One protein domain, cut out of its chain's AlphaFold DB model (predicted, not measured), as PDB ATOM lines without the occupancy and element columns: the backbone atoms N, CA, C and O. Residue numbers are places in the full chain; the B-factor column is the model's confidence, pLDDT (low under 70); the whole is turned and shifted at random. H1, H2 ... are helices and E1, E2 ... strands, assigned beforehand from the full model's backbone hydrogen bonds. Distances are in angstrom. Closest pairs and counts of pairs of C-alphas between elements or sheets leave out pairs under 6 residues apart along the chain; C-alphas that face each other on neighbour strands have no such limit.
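This is residues 32 to 135 of the 433 residues of the protein "Glyco_transf_64 domain-containing protein" of Parastrongyloides trichosuri (UniProt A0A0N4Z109). A small sheet of three short strands makes the core, with helices over both of its faces: H3 covers E2 and E3 on one face, and H6 packs on the other. H2 is on H3's face beside the E1 edge, with H1 farther out; H4 and H5, joined by the long loop of residues 87 to 98, lie beyond the E3 edge, a second long loop, residues 103 to 114, leads from H5 to H6 on the opposite face, and H7 follows H6, with residues 124 to 129 sticking out. The printed part has 104 residues with seven named helices and three named strands, in the order H1 H2 E1 E2 H3 E3 H4 H5 H6 H7; the sheet, order E1 E2 E3, is mixed, and so is the class, helices and strands. It is compact, with a radius of gyration of the C-alphas of 13.2 A and spans of 36 by 31 by 23 A.

Begin at the sheet, with E1, residues 47 to 50, and E2, residues 54 to 57, a hairpin of antiparallel strands at 153 degrees; look for N 48 and O 56, 3.0 A apart, and N 50 and O 54, 2.8 A. On the other side of E2 find E3, residues 77 to 80, parallel to it at 32 degrees, with N 55 and O 77 2.8 A apart, within hydrogen-bond range. Between these two strands in the chain comes H3, residues 65 to 73, and E2, H3, E3 form a strand-helix-strand unit, two parallel neighbour strands with a helix between, whose crossover is right-handed. H3 lies over E2 and E3 at a height over the sheet of 10.0 A, along the strands, at 3 degrees to E3 on the local plane; the closest C-alphas of H3 and E3 are those of Val 71 and Pro 78, 7.0 A. On the opposite face look for H6, residues 115 to 124, at a height over the sheet of 8.9 A; its closest C-alpha to E1 is that of Ser 119, 6.0 A from that of Ile 50. On the same face as H3 is H2, residues 38 to 43, over none of the strands; the C-alphas of Leu 41 and Ile 47, the closest of H2 and E1, are 5.6 A apart. H1, residues 32 to 35, and H3 only just touch, with 3 pairs of C-alphas within 8 A, the closest those of Leu 34 and Ile 67, 6.1 A. H4, residues 82 to 86, and H5, residues 99 to 102, are close but not clearly touching, Leu 85 and Glu 100 having the closest C-alphas, 7.8 A. H7, residues 127 to 133, and H6 are close but not clearly touching, at a steep tilt of 42 degrees, opposite ways, with the C-alphas of Leu 122 and Ile 130 closest, 7.5 A. In H2, H3, H4 and H6 every O i to N i+4 pair is within hydrogen-bond range, in H7 2 of 3; H1 and H5 are too short for such a pair.

Find C-alpha 47 at (-25.429, -34.531, 1.159), where E1 begins; E1 and E2 each run 9.6 A and E3 9.8 A. H6, the longest helix, starts at C-alpha 115, (-33.871, -37.800, -1.568), and runs 14.6 A; H3 runs 12.2 A. H7 runs 10.3 A to C-alpha 133 at (-28.394, -46.556, -13.503).

The C-alphas farthest apart are those of Ile 32 and Arg 126, 39.0 A. The printed part has no cut. The links H4 to H5 and H5 to H6 are long, 12 residues each; in the second, residues 104 to 105 pair in parallel with residues 79 to 80 of E3. Residues 124 to 129, of which 127 to 129 belong to H7, stand free. The mean pLDDT of the printed part is 71.0; residues 88 to 102 and 123 to 135 are among those under 70.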
ATOM      1  N   ILE A  32     -13.389 -25.248   2.659       75.31
ATOM      2  CA  ILE A  32     -14.062 -25.420   3.949       75.31
ATOM      3  C   ILE A  32     -14.829 -26.746   3.953       75.31
ATOM      4  O   ILE A  32     -14.631 -27.564   4.851       75.31
ATOM      5  N   GLU A  33     -15.628 -27.017   2.919       79.62
ATOM      6  CA  GLU A  33     -16.398 -28.265   2.812       79.62
ATOM      7  C   GLU A  33     -15.497 -29.515   2.704       79.62
ATOM      8  O   GLU A  33     -15.815 -30.566   3.260       79.62
ATOM      9  N   LEU A  34     -14.315 -29.404   2.087       74.81
ATOM     10  CA  LEU A  34     -13.310 -30.477   2.038       74.81
ATOM     11  C   LEU A  34     -12.797 -30.911   3.414       74.81
ATOM     12  O   LEU A  34     -12.430 -32.081   3.578       74.81
ATOM     13  N   THR A  35     -12.772 -30.015   4.402       79.62
ATOM     14  CA  THR A  35     -12.340 -30.364   5.768       79.62
ATOM     15  C   THR A  35     -13.394 -31.164   6.535       79.62
ATOM     16  O   THR A  35     -13.044 -31.949   7.415       79.62
ATOM     17  N   LYS A  36     -14.675 -31.058   6.161       82.88
ATOM     18  CA  LYS A  36     -15.795 -31.688   6.873       82.88
ATOM     19  C   LYS A  36     -15.916 -33.177   6.554       82.88
ATOM     20  O   LYS A  36     -15.727 -33.586   5.410       82.88
ATOM     21  N   SER A  37     -16.213 -34.016   7.548       83.12
ATOM     22  CA  SER A  37     -16.479 -35.448   7.324       83.12
ATOM     23  C   SER A  37     -17.763 -35.655   6.510       83.12
ATOM     24  O   SER A  37     -18.604 -34.759   6.438       83.12
ATOM     25  N   LEU A  38     -17.951 -36.844   5.923       77.94
ATOM     26  CA  LEU A  38     -19.216 -37.181   5.258       77.94
ATOM     27  C   LEU A  38     -20.415 -37.030   6.213       77.94
ATOM     28  O   LEU A  38     -21.448 -36.504   5.816       77.94
ATOM     29  N   GLU A  39     -20.257 -37.424   7.478       82.75
ATOM     30  CA  GLU A  39     -21.276 -37.245   8.521       82.75
ATOM     31  C   GLU A  39     -21.630 -35.767   8.724       82.75
ATOM     32  O   GLU A  39     -22.809 -35.419   8.761       82.75
ATOM     33  N   GLN A  40     -20.630 -34.883   8.767       84.31
ATOM     34  CA  GLN A  40     -20.863 -33.446   8.897       84.31
ATOM     35  C   GLN A  40     -21.549 -32.863   7.652       84.31
ATOM     36  O   GLN A  40     -22.468 -32.065   7.780       84.31
ATOM     37  N   LEU A  41     -21.181 -33.306   6.445       84.88
ATOM     38  CA  LEU A  41     -21.854 -32.892   5.205       84.88
ATOM     39  C   LEU A  41     -23.323 -33.350   5.149       84.88
ATOM     40  O   LEU A  41     -24.160 -32.678   4.536       84.88
ATOM     41  N   ILE A  42     -23.651 -34.477   5.785       83.44
ATOM     42  CA  ILE A  42     -25.033 -34.952   5.938       83.44
ATOM     43  C   ILE A  42     -25.790 -34.081   6.948       83.44
ATOM     44  O   ILE A  42     -26.901 -33.637   6.650       83.44
ATOM     45  N   LEU A  43     -25.185 -33.792   8.107       85.38
ATOM     46  CA  LEU A  43     -25.765 -32.913   9.134       85.38
ATOM     47  C   LEU A  43     -26.039 -31.504   8.590       85.38
ATOM     48  O   LEU A  43     -27.117 -30.950   8.811       85.38
ATOM     49  N   ASP A  44     -25.117 -30.980   7.785       85.50
ATOM     50  CA  ASP A  44     -25.218 -29.675   7.127       85.50
ATOM     51  C   ASP A  44     -26.206 -29.674   5.941       85.50
ATOM     52  O   ASP A  44     -26.372 -28.661   5.257       85.50
ATOM     53  N   LYS A  45     -26.867 -30.809   5.662       83.12
ATOM     54  CA  LYS A  45     -27.813 -31.003   4.546       83.12
ATOM     55  C   LYS A  45     -27.196 -30.736   3.164       83.12
ATOM     56  O   LYS A  45     -27.908 -30.455   2.195       83.12
ATOM     57  N   LYS A  46     -25.870 -30.853   3.053       84.88
ATOM     58  CA  LYS A  46     -25.117 -30.757   1.793       84.88
ATOM     59  C   LYS A  46     -25.146 -32.071   1.016       84.88
ATOM     60  O   LYS A  46     -25.112 -32.061  -0.216       84.88
ATOM     61  N   ILE A  47     -25.265 -33.191   1.724       88.62
ATOM     62  CA  ILE A  47     -25.429 -34.531   1.159       88.62
ATOM     63  C   ILE A  47     -26.658 -35.187   1.774       88.62
ATOM     64  O   ILE A  47     -26.828 -35.180   2.989       88.62
ATOM     65  N   CYS A  48     -27.496 -35.801   0.941       90.00
ATOM     66  CA  CYS A  48     -28.533 -36.696   1.438       90.00
ATOM     67  C   CYS A  48     -28.133 -38.155   1.227       90.00
ATOM     68  O   CYS A  48     -27.989 -38.599   0.085       90.00
ATOM     69  N   LEU A  49     -27.960 -38.885   2.329       85.69
ATOM     70  CA  LEU A  49     -27.627 -40.306   2.326       85.69
ATOM     71  C   LEU A  49     -28.894 -41.153   2.147       85.69
ATOM     72  O   LEU A  49     -29.866 -41.012   2.886       85.69
ATOM     73  N   ILE A  50     -28.868 -42.058   1.174       80.94
ATOM     74  CA  ILE A  50     -29.981 -42.929   0.797       80.94
ATOM     75  C   ILE A  50     -29.522 -44.377   0.939       80.94
ATOM     76  O   ILE A  50     -28.516 -44.781   0.354       80.94
ATOM     77  N   ASN A  51     -30.272 -45.168   1.712       73.75
ATOM     78  CA  ASN A  51     -30.033 -46.600   1.936       73.75
ATOM     79  C   ASN A  51     -28.599 -46.947   2.393       73.75
ATOM     80  O   ASN A  51     -28.130 -48.051   2.139       73.75
ATOM     81  N   ASN A  52     -27.900 -46.012   3.049       72.75
ATOM     82  CA  ASN A  52     -26.488 -46.119   3.450       72.75
ATOM     83  C   ASN A  52     -25.500 -46.399   2.299       72.75
ATOM     84  O   ASN A  52     -24.379 -46.833   2.554       72.75
ATOM     85  N   GLU A  53     -25.897 -46.157   1.049       67.50
ATOM     86  CA  GLU A  53     -25.086 -46.491  -0.130       67.50
ATOM     87  C   GLU A  53     -25.002 -45.352  -1.151       67.50
ATOM     88  O   GLU A  53     -24.010 -45.269  -1.871       67.50
ATOM     89  N   TYR A  54     -26.002 -44.466  -1.230       79.94
ATOM     90  CA  TYR A  54     -26.063 -43.412  -2.249       79.94
ATOM     91  C   TYR A  54     -26.087 -42.022  -1.621       79.94
ATOM     92  O   TYR A  54     -26.776 -41.799  -0.631       79.94
ATOM     93  N   CYS A  55     -25.376 -41.079  -2.230       86.00
ATOM     94  CA  CYS A  55     -25.254 -39.707  -1.755       86.00
ATOM     95  C   CYS A  55     -25.785 -38.757  -2.819       86.00
ATOM     96  O   CYS A  55     -25.118 -38.505  -3.821       86.00
ATOM     97  N   LEU A  56     -26.983 -38.214  -2.608       88.50
ATOM     98  CA  LEU A  56     -27.503 -37.144  -3.453       88.50
ATOM     99  C   LEU A  56     -26.805 -35.832  -3.089       88.50
ATOM    100  O   LEU A  56     -26.945 -35.346  -1.964       88.50
ATOM    101  N   HIS A  57     -26.078 -35.260  -4.048       85.81
ATOM    102  CA  HIS A  57     -25.394 -33.979  -3.873       85.81
ATOM    103  C   HIS A  57     -26.400 -32.824  -3.924       85.81
ATOM    104  O   HIS A  57     -27.131 -32.663  -4.907       85.81
ATOM    105  N   SER A  58     -26.417 -31.997  -2.878       80.69
ATOM    106  CA  SER A  58     -27.183 -30.750  -2.864       80.69
ATOM    107  C   SER A  58     -26.635 -29.765  -3.899       80.69
ATOM    108  O   SER A  58     -25.440 -29.744  -4.189       80.69
ATOM    109  N   THR A  59     -27.495 -28.896  -4.426       71.75
ATOM    110  CA  THR A  59     -27.081 -27.779  -5.293       71.75
ATOM    111  C   THR A  59     -26.273 -26.720  -4.543       71.75
ATOM    112  O   THR A  59     -25.631 -25.894  -5.177       71.75
ATOM    113  N   THR A  60     -26.292 -26.749  -3.208       73.81
ATOM    114  CA  THR A  60     -25.541 -25.824  -2.342       73.81
ATOM    115  C   THR A  60     -24.178 -26.367  -1.907       73.81
ATOM    116  O   THR A  60     -23.474 -25.698  -1.152       73.81
ATOM    117  N   LEU A  61     -23.816 -27.588  -2.314       77.06
ATOM    118  CA  LEU A  61     -22.478 -28.139  -2.118       77.06
ATOM    119  C   LEU A  61     -21.638 -27.783  -3.355       77.06
ATOM    120  O   LEU A  61     -21.987 -28.244  -4.446       77.06
ATOM    121  N   PRO A  62     -20.557 -26.990  -3.214       74.94
ATOM    122  CA  PRO A  62     -19.648 -26.717  -4.318       74.94
ATOM    123  C   PRO A  62     -19.154 -28.018  -4.953       74.94
ATOM    124  O   PRO A  62     -18.798 -28.975  -4.261       74.94
ATOM    125  N   ILE A  63     -19.143 -28.070  -6.283       73.19
ATOM    126  CA  ILE A  63     -18.758 -29.276  -7.015       73.19
ATOM    127  C   ILE A  63     -17.311 -29.155  -7.440       73.19
ATOM    128  O   ILE A  63     -16.961 -28.358  -8.303       73.19
ATOM    129  N   ASN A  64     -16.484 -29.982  -6.815       75.81
ATOM    130  CA  ASN A  64     -15.079 -30.138  -7.132       75.81
ATOM    131  C   ASN A  64     -14.725 -31.632  -7.127       75.81
ATOM    132  O   ASN A  64     -15.304 -32.420  -6.367       75.81
ATOM    133  N   TYR A  65     -13.761 -32.014  -7.962       71.88
ATOM    134  CA  TYR A  65     -13.221 -33.366  -8.059       71.88
ATOM    135  C   TYR A  65     -12.841 -33.980  -6.700       71.88
ATOM    136  O   TYR A  65     -13.168 -35.139  -6.433       71.88
ATOM    137  N   GLU A  66     -12.214 -33.215  -5.805       73.38
ATOM    138  CA  GLU A  66     -11.769 -33.714  -4.500       73.38
ATOM    139  C   GLU A  66     -12.935 -34.074  -3.569       73.38
ATOM    140  O   GLU A  66     -12.879 -35.092  -2.873       73.38
ATOM    141  N   ILE A  67     -14.023 -33.296  -3.600       76.31
ATOM    142  CA  ILE A  67     -15.234 -33.563  -2.809       76.31
ATOM    143  C   ILE A  67     -15.906 -34.845  -3.310       76.31
ATOM    144  O   ILE A  67     -16.257 -35.714  -2.514       76.31
ATOM    145  N   VAL A  68     -16.020 -35.015  -4.630       76.25
ATOM    146  CA  VAL A  68     -16.597 -36.232  -5.229       76.25
ATOM    147  C   VAL A  68     -15.746 -37.462  -4.899       76.25
ATOM    148  O   VAL A  68     -16.283 -38.499  -4.504       76.25
ATOM    149  N   LEU A  69     -14.415 -37.357  -4.985       70.00
ATOM    150  CA  LEU A  69     -13.518 -38.443  -4.587       70.00
ATOM    151  C   LEU A  69     -13.636 -38.794  -3.105       70.00
ATOM    152  O   LEU A  69     -13.529 -39.972  -2.760       70.00
ATOM    153  N   LYS A  70     -13.825 -37.803  -2.232       73.94
ATOM    154  CA  LYS A  70     -14.014 -38.029  -0.797       73.94
ATOM    155  C   LYS A  70     -15.274 -38.850  -0.531       73.94
ATOM    156  O   LYS A  70     -15.187 -39.889   0.114       73.94
ATOM    157  N   VAL A  71     -16.398 -38.451  -1.125       72.81
ATOM    158  CA  VAL A  71     -17.681 -39.170  -1.019       72.81
ATOM    159  C   VAL A  71     -17.548 -40.621  -1.507       72.81
ATOM    160  O   VAL A  71     -18.015 -41.544  -0.839       72.81
ATOM    161  N   ILE A  72     -16.825 -40.847  -2.611       69.88
ATOM    162  CA  ILE A  72     -16.553 -42.197  -3.134       69.88
ATOM    163  C   ILE A  72     -15.639 -43.007  -2.195       69.88
ATOM    164  O   ILE A  72     -15.886 -44.196  -1.981       69.88
ATOM    165  N   LYS A  73     -14.583 -42.398  -1.634       66.25
ATOM    166  CA  LYS A  73     -13.665 -43.057  -0.678       66.25
ATOM    167  C   LYS A  73     -14.387 -43.501   0.592       66.25
ATOM    168  O   LYS A  73     -14.100 -44.586   1.095       66.25
ATOM    169  N   ASP A  74     -15.373 -42.726   1.027       69.00
ATOM    170  CA  ASP A  74     -16.238 -43.047   2.166       69.00
ATOM    171  C   ASP A  74     -17.361 -44.040   1.797       69.00
ATOM    172  O   ASP A  74     -18.312 -44.241   2.548       69.00
ATOM    173  N   SER A  75     -17.215 -44.736   0.661       62.25
ATOM    174  CA  SER A  75     -18.118 -45.784   0.166       62.25
ATOM    175  C   SER A  75     -19.534 -45.306  -0.162       62.25
ATOM    176  O   SER A  75     -20.460 -46.117  -0.154       62.25
ATOM    177  N   CYS A  76     -19.705 -44.026  -0.504       73.38
ATOM    178  CA  CYS A  76     -20.988 -43.493  -0.935       73.38
ATOM    179  C   CYS A  76     -21.018 -43.206  -2.441       73.38
ATOM    180  O   CYS A  76     -20.128 -42.552  -2.985       73.38
ATOM    181  N   ILE A  77     -22.048 -43.697  -3.134       78.44
ATOM    182  CA  ILE A  77     -22.208 -43.560  -4.585       78.44
ATOM    183  C   ILE A  77     -22.844 -42.196  -4.894       78.44
ATOM    184  O   ILE A  77     -24.003 -41.983  -4.522       78.44
ATOM    185  N   PRO A  78     -22.149 -41.273  -5.584       84.31
ATOM    186  CA  PRO A  78     -22.694 -39.950  -5.862       84.31
ATOM    187  C   PRO A  78     -23.880 -40.010  -6.833       84.31
ATOM    188  O   PRO A  78     -23.794 -40.639  -7.888       84.31
ATOM    189  N   ILE A  79     -24.963 -39.306  -6.502       85.44
ATOM    190  CA  ILE A  79     -26.065 -38.981  -7.413       85.44
ATOM    191  C   ILE A  79     -25.997 -37.481  -7.704       85.44
ATOM    192  O   ILE A  79     -26.100 -36.660  -6.787       85.44
ATOM    193  N   MET A  80     -25.816 -37.120  -8.975       83.00
ATOM    194  CA  MET A  80     -25.597 -35.740  -9.424       83.00
ATOM    195  C   MET A  80     -26.396 -35.461 -10.698       83.00
ATOM    196  O   MET A  80     -26.756 -36.377 -11.431       83.00
ATOM    197  N   THR A  81     -26.682 -34.195 -10.977       82.31
ATOM    198  CA  THR A  81     -27.281 -33.791 -12.257       82.31
ATOM    199  C   THR A  81     -26.225 -33.696 -13.356       82.31
ATOM    200  O   THR A  81     -25.042 -33.452 -13.100       82.31
ATOM    201  N   SER A  82     -26.667 -33.803 -14.601       79.56
ATOM    202  CA  SER A  82     -25.848 -33.579 -15.796       79.56
ATOM    203  C   SER A  82     -25.140 -32.216 -15.805       79.56
ATOM    204  O   SER A  82     -23.994 -32.123 -16.233       79.56
ATOM    205  N   ASN A  83     -25.773 -31.162 -15.280       77.50
ATOM    206  CA  ASN A  83     -25.141 -29.847 -15.148       77.50
ATOM    207  C   ASN A  83     -24.000 -29.861 -14.127       77.50
ATOM    208  O   ASN A  83     -22.942 -29.310 -14.398       77.50
ATOM    209  N   GLN A  84     -24.189 -30.527 -12.987       78.44
ATOM    210  CA  GLN A  84     -23.147 -30.674 -11.970       78.44
ATOM    211  C   GLN A  84     -21.949 -31.478 -12.504       78.44
ATOM    212  O   GLN A  84     -20.809 -31.142 -12.200       78.44
ATOM    213  N   LEU A  85     -22.188 -32.483 -13.354       74.44
ATOM    214  CA  LEU A  85     -21.115 -33.214 -14.033       74.44
ATOM    215  C   LEU A  85     -20.304 -32.339 -14.993       74.44
ATOM    216  O   LEU A  85     -19.087 -32.476 -15.020       74.44
ATOM    217  N   LYS A  86     -20.933 -31.415 -15.732       75.25
ATOM    218  CA  LYS A  86     -20.216 -30.493 -16.635       75.25
ATOM    219  C   LYS A  86     -19.191 -29.624 -15.903       75.25
ATOM    220  O   LYS A  86     -18.151 -29.314 -16.463       75.25
ATOM    221  N   TYR A  87     -19.437 -29.281 -14.637       70.88
ATOM    222  CA  TYR A  87     -18.461 -28.559 -13.809       70.88
ATOM    223  C   TYR A  87     -17.251 -29.416 -13.397       70.88
ATOM    224  O   TYR A  87     -16.219 -28.864 -13.031       70.88
ATOM    225  N   LEU A  88     -17.342 -30.748 -13.497       66.06
ATOM    226  CA  LEU A  88     -16.201 -31.663 -13.349       66.06
ATOM    227  C   LEU A  88     -15.416 -31.835 -14.668       66.06
ATOM    228  O   LEU A  88     -14.328 -32.416 -14.671       66.06
ATOM    229  N   GLU A  89     -15.946 -31.350 -15.799       57.38
ATOM    230  CA  GLU A  89     -15.315 -31.444 -17.119       57.38
ATOM    231  C   GLU A  89     -14.242 -30.349 -17.291       57.38
ATOM    232  O   GLU A  89     -14.435 -29.341 -17.963       57.38
ATOM    233  N   GLY A  90     -13.078 -30.569 -16.671       61.44
ATOM    234  CA  GLY A  90     -11.870 -29.736 -16.781       61.44
ATOM    235  C   GLY A  90     -10.579 -30.568 -16.705       61.44
ATOM    236  O   GLY A  90     -10.581 -31.750 -17.056       61.44
ATOM    237  N   ASN A  91      -9.469 -29.985 -16.219       48.53
ATOM    238  CA  ASN A  91      -8.175 -30.679 -16.021       48.53
ATOM    239  C   ASN A  91      -8.292 -32.007 -15.230       48.53
ATOM    240  O   ASN A  91      -7.466 -32.902 -15.403       48.53
ATOM    241  N   ASP A  92      -9.352 -32.179 -14.443       51.94
ATOM    242  CA  ASP A  92      -9.623 -33.364 -13.627       51.94
ATOM    243  C   ASP A  92     -10.073 -34.598 -14.432       51.94
ATOM    244  O   ASP A  92      -9.732 -35.735 -14.083       51.94
ATOM    245  N   LYS A  93     -10.740 -34.410 -15.581       48.44
ATOM    246  CA  LYS A  93     -11.176 -35.509 -16.471       48.44
ATOM    247  C   LYS A  93      -9.989 -36.226 -17.136       48.44
ATOM    248  O   LYS A  93     -10.083 -37.413 -17.450       48.44
ATOM    249  N   LYS A  94      -8.841 -35.544 -17.288       50.53
ATOM    250  CA  LYS A  94      -7.575 -36.146 -17.762       50.53
ATOM    251  C   LYS A  94      -6.978 -37.138 -16.761       50.53
ATOM    252  O   LYS A  94      -6.331 -38.091 -17.188       50.53
ATOM    253  N   ASN A  95      -7.205 -36.942 -15.462       49.34
ATOM    254  CA  ASN A  95      -6.588 -37.758 -14.417       49.34
ATOM    255  C   ASN A  95      -7.384 -39.035 -14.101       49.34
ATOM    256  O   ASN A  95      -6.791 -40.015 -13.647       49.34
ATOM    257  N   ASN A  96      -8.700 -39.072 -14.360       52.94
ATOM    258  CA  ASN A  96      -9.501 -40.282 -14.147       52.94
ATOM    259  C   ASN A  96     -10.716 -40.397 -15.096       52.94
ATOM    260  O   ASN A  96     -11.829 -40.008 -14.732       52.94
ATOM    261  N   PRO A  97     -10.561 -41.020 -16.282       55.84
ATOM    262  CA  PRO A  97     -11.635 -41.146 -17.274       55.84
ATOM    263  C   PRO A  97     -12.776 -42.090 -16.847       55.84
ATOM    264  O   PRO A  97     -13.747 -42.265 -17.581       55.84
ATOM    265  N   TYR A  98     -12.665 -42.738 -15.684       55.62
ATOM    266  CA  TYR A  98     -13.670 -43.663 -15.164       55.62
ATOM    267  C   TYR A  98     -14.557 -43.046 -14.079       55.62
ATOM    268  O   TYR A  98     -15.525 -43.694 -13.681       55.62
ATOM    269  N   LEU A  99     -14.264 -41.821 -13.622       61.84
ATOM    270  CA  LEU A  99     -15.012 -41.163 -12.546       61.84
ATOM    271  C   LEU A  99     -16.489 -40.962 -12.904       61.84
ATOM    272  O   LEU A  99     -17.358 -41.268 -12.098       61.84
ATOM    273  N   GLU A 100     -16.784 -40.544 -14.136       62.97
ATOM    274  CA  GLU A 100     -18.167 -40.371 -14.608       62.97
ATOM    275  C   GLU A 100     -18.975 -41.672 -14.544       62.97
ATOM    276  O   GLU A 100     -20.176 -41.646 -14.310       62.97
ATOM    277  N   ARG A 101     -18.313 -42.831 -14.672       61.88
ATOM    278  CA  ARG A 101     -18.957 -44.152 -14.558       61.88
ATOM    279  C   ARG A 101     -19.221 -44.573 -13.110       61.88
ATOM    280  O   ARG A 101     -19.792 -45.638 -12.884       61.88
ATOM    281  N   ALA A 102     -18.728 -43.811 -12.139       62.75
ATOM    282  CA  ALA A 102     -18.976 -44.018 -10.717       62.75
ATOM    283  C   ALA A 102     -20.101 -43.115 -10.181       62.75
ATOM    284  O   ALA A 102     -20.455 -43.249  -9.012       62.75
ATOM    285  N   ILE A 103     -20.658 -42.230 -11.018       75.75
ATOM    286  CA  ILE A 103     -21.699 -41.262 -10.656       75.75
ATOM    287  C   ILE A 103     -23.015 -41.664 -11.327       75.75
ATOM    288  O   ILE A 103     -23.051 -42.014 -12.505       75.75
ATOM    289  N   ILE A 104     -24.106 -41.598 -10.570       78.12
ATOM    290  CA  ILE A 104     -25.463 -41.815 -11.065       78.12
ATOM    291  C   ILE A 104     -26.068 -40.464 -11.453       78.12
ATOM    292  O   ILE A 104     -26.041 -39.511 -10.674       78.12
ATOM    293  N   LEU A 105     -26.674 -40.397 -12.638       81.81
ATOM    294  CA  LEU A 105     -27.441 -39.226 -13.050       81.81
ATOM    295  C   LEU A 105     -28.775 -39.172 -12.305       81.81
ATOM    296  O   LEU A 105     -29.578 -40.105 -12.373       81.81
ATOM    297  N   ARG A 106     -29.036 -38.054 -11.624       82.19
ATOM    298  CA  ARG A 106     -30.309 -37.796 -10.931       82.19
ATOM    299  C   ARG A 106     -31.495 -37.885 -11.893       82.19
ATOM    300  O   ARG A 106     -32.575 -38.325 -11.508       82.19
ATOM    301  N   GLU A 107     -31.276 -37.501 -13.146       81.31
ATOM    302  CA  GLU A 107     -32.262 -37.515 -14.221       81.31
ATOM    303  C   GLU A 107     -32.830 -38.911 -14.528       81.31
ATOM    304  O   GLU A 107     -33.899 -38.982 -15.125       81.31
ATOM    305  N   VAL A 108     -32.182 -40.000 -14.086       73.25
ATOM    306  CA  VAL A 108     -32.689 -41.377 -14.264       73.25
ATOM    307  C   VAL A 108     -33.925 -41.671 -13.398       73.25
ATOM    308  O   VAL A 108     -34.705 -42.561 -13.724       73.25
ATOM    309  N   PHE A 109     -34.114 -40.928 -12.308       76.00
ATOM    310  CA  PHE A 109     -35.273 -41.053 -11.421       76.00
ATOM    311  C   PHE A 109     -36.389 -40.103 -11.883       76.00
ATOM    312  O   PHE A 109     -37.391 -40.483 -12.480       76.00
ATOM    313  N   SER A 110     -36.142 -38.807 -11.693       69.69
ATOM    314  CA  SER A 110     -36.824 -37.681 -12.328       69.69
ATOM    315  C   SER A 110     -35.951 -36.439 -12.135       69.69
ATOM    316  O   SER A 110     -35.222 -36.334 -11.145       69.69
ATOM    317  N   LYS A 111     -36.014 -35.459 -13.049       58.56
ATOM    318  CA  LYS A 111     -35.166 -34.241 -13.009       58.56
ATOM    319  C   LYS A 111     -35.230 -33.493 -11.661       58.56
ATOM    320  O   LYS A 111     -34.276 -32.826 -11.268       58.56
ATOM    321  N   ASN A 112     -36.335 -33.683 -10.940       66.69
ATOM    322  CA  ASN A 112     -36.686 -33.037  -9.682       66.69
ATOM    323  C   ASN A 112     -36.747 -34.009  -8.486       66.69
ATOM    324  O   ASN A 112     -37.162 -33.609  -7.396       66.69
ATOM    325  N   ALA A 113     -36.320 -35.270  -8.648       74.88
ATOM    326  CA  ALA A 113     -36.408 -36.290  -7.604       74.88
ATOM    327  C   ALA A 113     -35.657 -35.841  -6.347       74.88
ATOM    328  O   ALA A 113     -34.450 -35.591  -6.396       74.88
ATOM    329  N   ASN A 114     -36.358 -35.684  -5.227       83.00
ATOM    330  CA  ASN A 114     -35.723 -35.425  -3.939       83.00
ATOM    331  C   ASN A 114     -35.230 -36.743  -3.318       83.00
ATOM    332  O   ASN A 114     -35.512 -37.832  -3.813       83.00
ATOM    333  N   CYS A 115     -34.490 -36.646  -2.218       84.00
ATOM    334  CA  CYS A 115     -33.871 -37.800  -1.568       84.00
ATOM    335  C   CYS A 115     -34.867 -38.931  -1.227       84.00
ATOM    336  O   CYS A 115     -34.584 -40.109  -1.445       84.00
ATOM    337  N   LEU A 116     -36.074 -38.570  -0.775       82.31
ATOM    338  CA  LEU A 116     -37.135 -39.527  -0.456       82.31
ATOM    339  C   LEU A 116     -37.727 -40.183  -1.713       82.31
ATOM    340  O   LEU A 116     -37.988 -41.386  -1.708       82.31
ATOM    341  N   ALA A 117     -37.933 -39.413  -2.785       81.75
ATOM    342  CA  ALA A 117     -38.419 -39.931  -4.062       81.75
ATOM    343  C   ALA A 117     -37.431 -40.943  -4.658       81.75
ATOM    344  O   ALA A 117     -37.833 -42.053  -5.001       81.75
ATOM    345  N   ILE A 118     -36.136 -40.608  -4.663       81.81
ATOM    346  CA  ILE A 118     -35.068 -41.506  -5.123       81.81
ATOM    347  C   ILE A 118     -35.043 -42.797  -4.293       81.81
ATOM    348  O   ILE A 118     -34.989 -43.886  -4.859       81.81
ATOM    349  N   SER A 119     -35.138 -42.701  -2.961       81.06
ATOM    350  CA  SER A 119     -35.185 -43.880  -2.084       81.06
ATOM    351  C   SER A 119     -36.350 -44.817  -2.430       81.06
ATOM    352  O   SER A 119     -36.159 -46.026  -2.600       81.06
ATOM    353  N   LYS A 120     -37.554 -44.257  -2.615       79.56
ATOM    354  CA  LYS A 120     -38.759 -45.020  -2.977       79.56
ATOM    355  C   LYS A 120     -38.662 -45.648  -4.366       79.56
ATOM    356  O   LYS A 120     -39.162 -46.754  -4.565       79.56
ATOM    357  N   GLU A 121     -38.052 -44.965  -5.328       77.31
ATOM    358  CA  GLU A 121     -37.857 -45.502  -6.677       77.31
ATOM    359  C   GLU A 121     -36.813 -46.622  -6.700       77.31
ATOM    360  O   GLU A 121     -37.076 -47.677  -7.278       77.31
ATOM    361  N   LEU A 122     -35.693 -46.464  -5.986       71.81
ATOM    362  CA  LEU A 122     -34.669 -47.507  -5.847       71.81
ATOM    363  C   LEU A 122     -35.229 -48.802  -5.244       71.81
ATOM    364  O   LEU A 122     -34.862 -49.887  -5.685       71.81
ATOM    365  N   GLN A 123     -36.149 -48.707  -4.279       69.12
ATOM    366  CA  GLN A 123     -36.819 -49.878  -3.693       69.12
ATOM    367  C   GLN A 123     -37.745 -50.606  -4.681       69.12
ATOM    368  O   GLN A 123     -37.980 -51.807  -4.538       69.12
ATOM    369  N   LYS A 124     -38.283 -49.893  -5.678       65.19
ATOM    370  CA  LYS A 124     -39.207 -50.436  -6.690       65.19
ATOM    371  C   LYS A 124     -38.491 -50.949  -7.940       65.19
ATOM    372  O   LYS A 124     -39.074 -51.715  -8.710       65.19
ATOM    373  N   MET A 125     -37.246 -50.536  -8.169       59.84
ATOM    374  CA  MET A 125     -36.454 -50.975  -9.314       59.84
ATOM    375  C   MET A 125     -36.018 -52.439  -9.154       59.84
ATOM    376  O   MET A 125     -35.420 -52.831  -8.154       59.84
ATOM    377  N   ARG A 126     -36.281 -53.272 -10.173       47.34
ATOM    378  CA  ARG A 126     -35.671 -54.610 -10.278       47.34
ATOM    379  C   ARG A 126     -34.144 -54.476 -10.361       47.34
ATOM    380  O   ARG A 126     -33.649 -53.482 -10.885       47.34
ATOM    381  N   ILE A 127     -33.409 -55.500  -9.909       39.25
ATOM    382  CA  ILE A 127     -31.931 -55.554  -9.939       39.25
ATOM    383  C   ILE A 127     -31.369 -55.158 -11.321       39.25
ATOM    384  O   ILE A 127     -30.387 -54.427 -11.391       39.25
ATOM    385  N   ASP A 128     -32.045 -55.543 -12.405       34.38
ATOM    386  CA  ASP A 128     -31.654 -55.232 -13.787       34.38
ATOM    387  C   ASP A 128     -31.758 -53.726 -14.139       34.38
ATOM    388  O   ASP A 128     -30.989 -53.214 -14.950       34.38
ATOM    389  N   ASN A 129     -32.665 -52.978 -13.497       42.59
ATOM    390  CA  ASN A 129     -32.820 -51.527 -13.691       42.59
ATOM    391  C   ASN A 129     -31.787 -50.723 -12.886       42.59
ATOM    392  O   ASN A 129     -31.337 -49.672 -13.337       42.59
ATOM    393  N   ILE A 130     -31.353 -51.250 -11.737       46.19
ATOM    394  CA  ILE A 130     -30.232 -50.700 -10.965       46.19
ATOM    395  C   ILE A 130     -28.937 -50.771 -11.797       46.19
ATOM    396  O   ILE A 130     -28.117 -49.860 -11.741       46.19
ATOM    397  N   GLU A 131     -28.765 -51.796 -12.643       38.28
ATOM    398  CA  GLU A 131     -27.619 -51.893 -13.558       38.28
ATOM    399  C   GLU A 131     -27.621 -50.827 -14.667       38.28
ATOM    400  O   GLU A 131     -26.546 -50.334 -15.009       38.28
ATOM    401  N   LYS A 132     -28.788 -50.407 -15.178       41.72
ATOM    402  CA  LYS A 132     -28.906 -49.294 -16.149       41.72
ATOM    403  C   LYS A 132     -28.480 -47.950 -15.550       41.72
ATOM    404  O   LYS A 132     -27.843 -47.142 -16.227       41.72
ATOM    405  N   LEU A 133     -28.759 -47.752 -14.263       48.28
ATOM    406  CA  LEU A 133     -28.394 -46.556 -13.503       48.28
ATOM    407  C   LEU A 133     -26.878 -46.322 -13.405       48.28
ATOM    408  O   LEU A 133     -26.433 -45.178 -13.370       48.28
ATOM    409  N   PHE A 134     -26.084 -47.396 -13.385       46.06
ATOM    410  CA  PHE A 134     -24.625 -47.325 -13.262       46.06
ATOM    411  C   PHE A 134     -23.896 -46.984 -14.573       46.06
ATOM    412  O   PHE A 134     -22.695 -46.713 -14.530       46.06
ATOM    413  N   TYR A 135     -24.566 -47.044 -15.734       41.44
ATOM    414  CA  TYR A 135     -23.884 -46.982 -17.040       41.44
ATOM    415  C   TYR A 135     -24.508 -46.042 -18.088       41.44
ATOM    416  O   TYR A 135     -23.879 -45.824 -19.123       41.44
TER     417      TYR A 135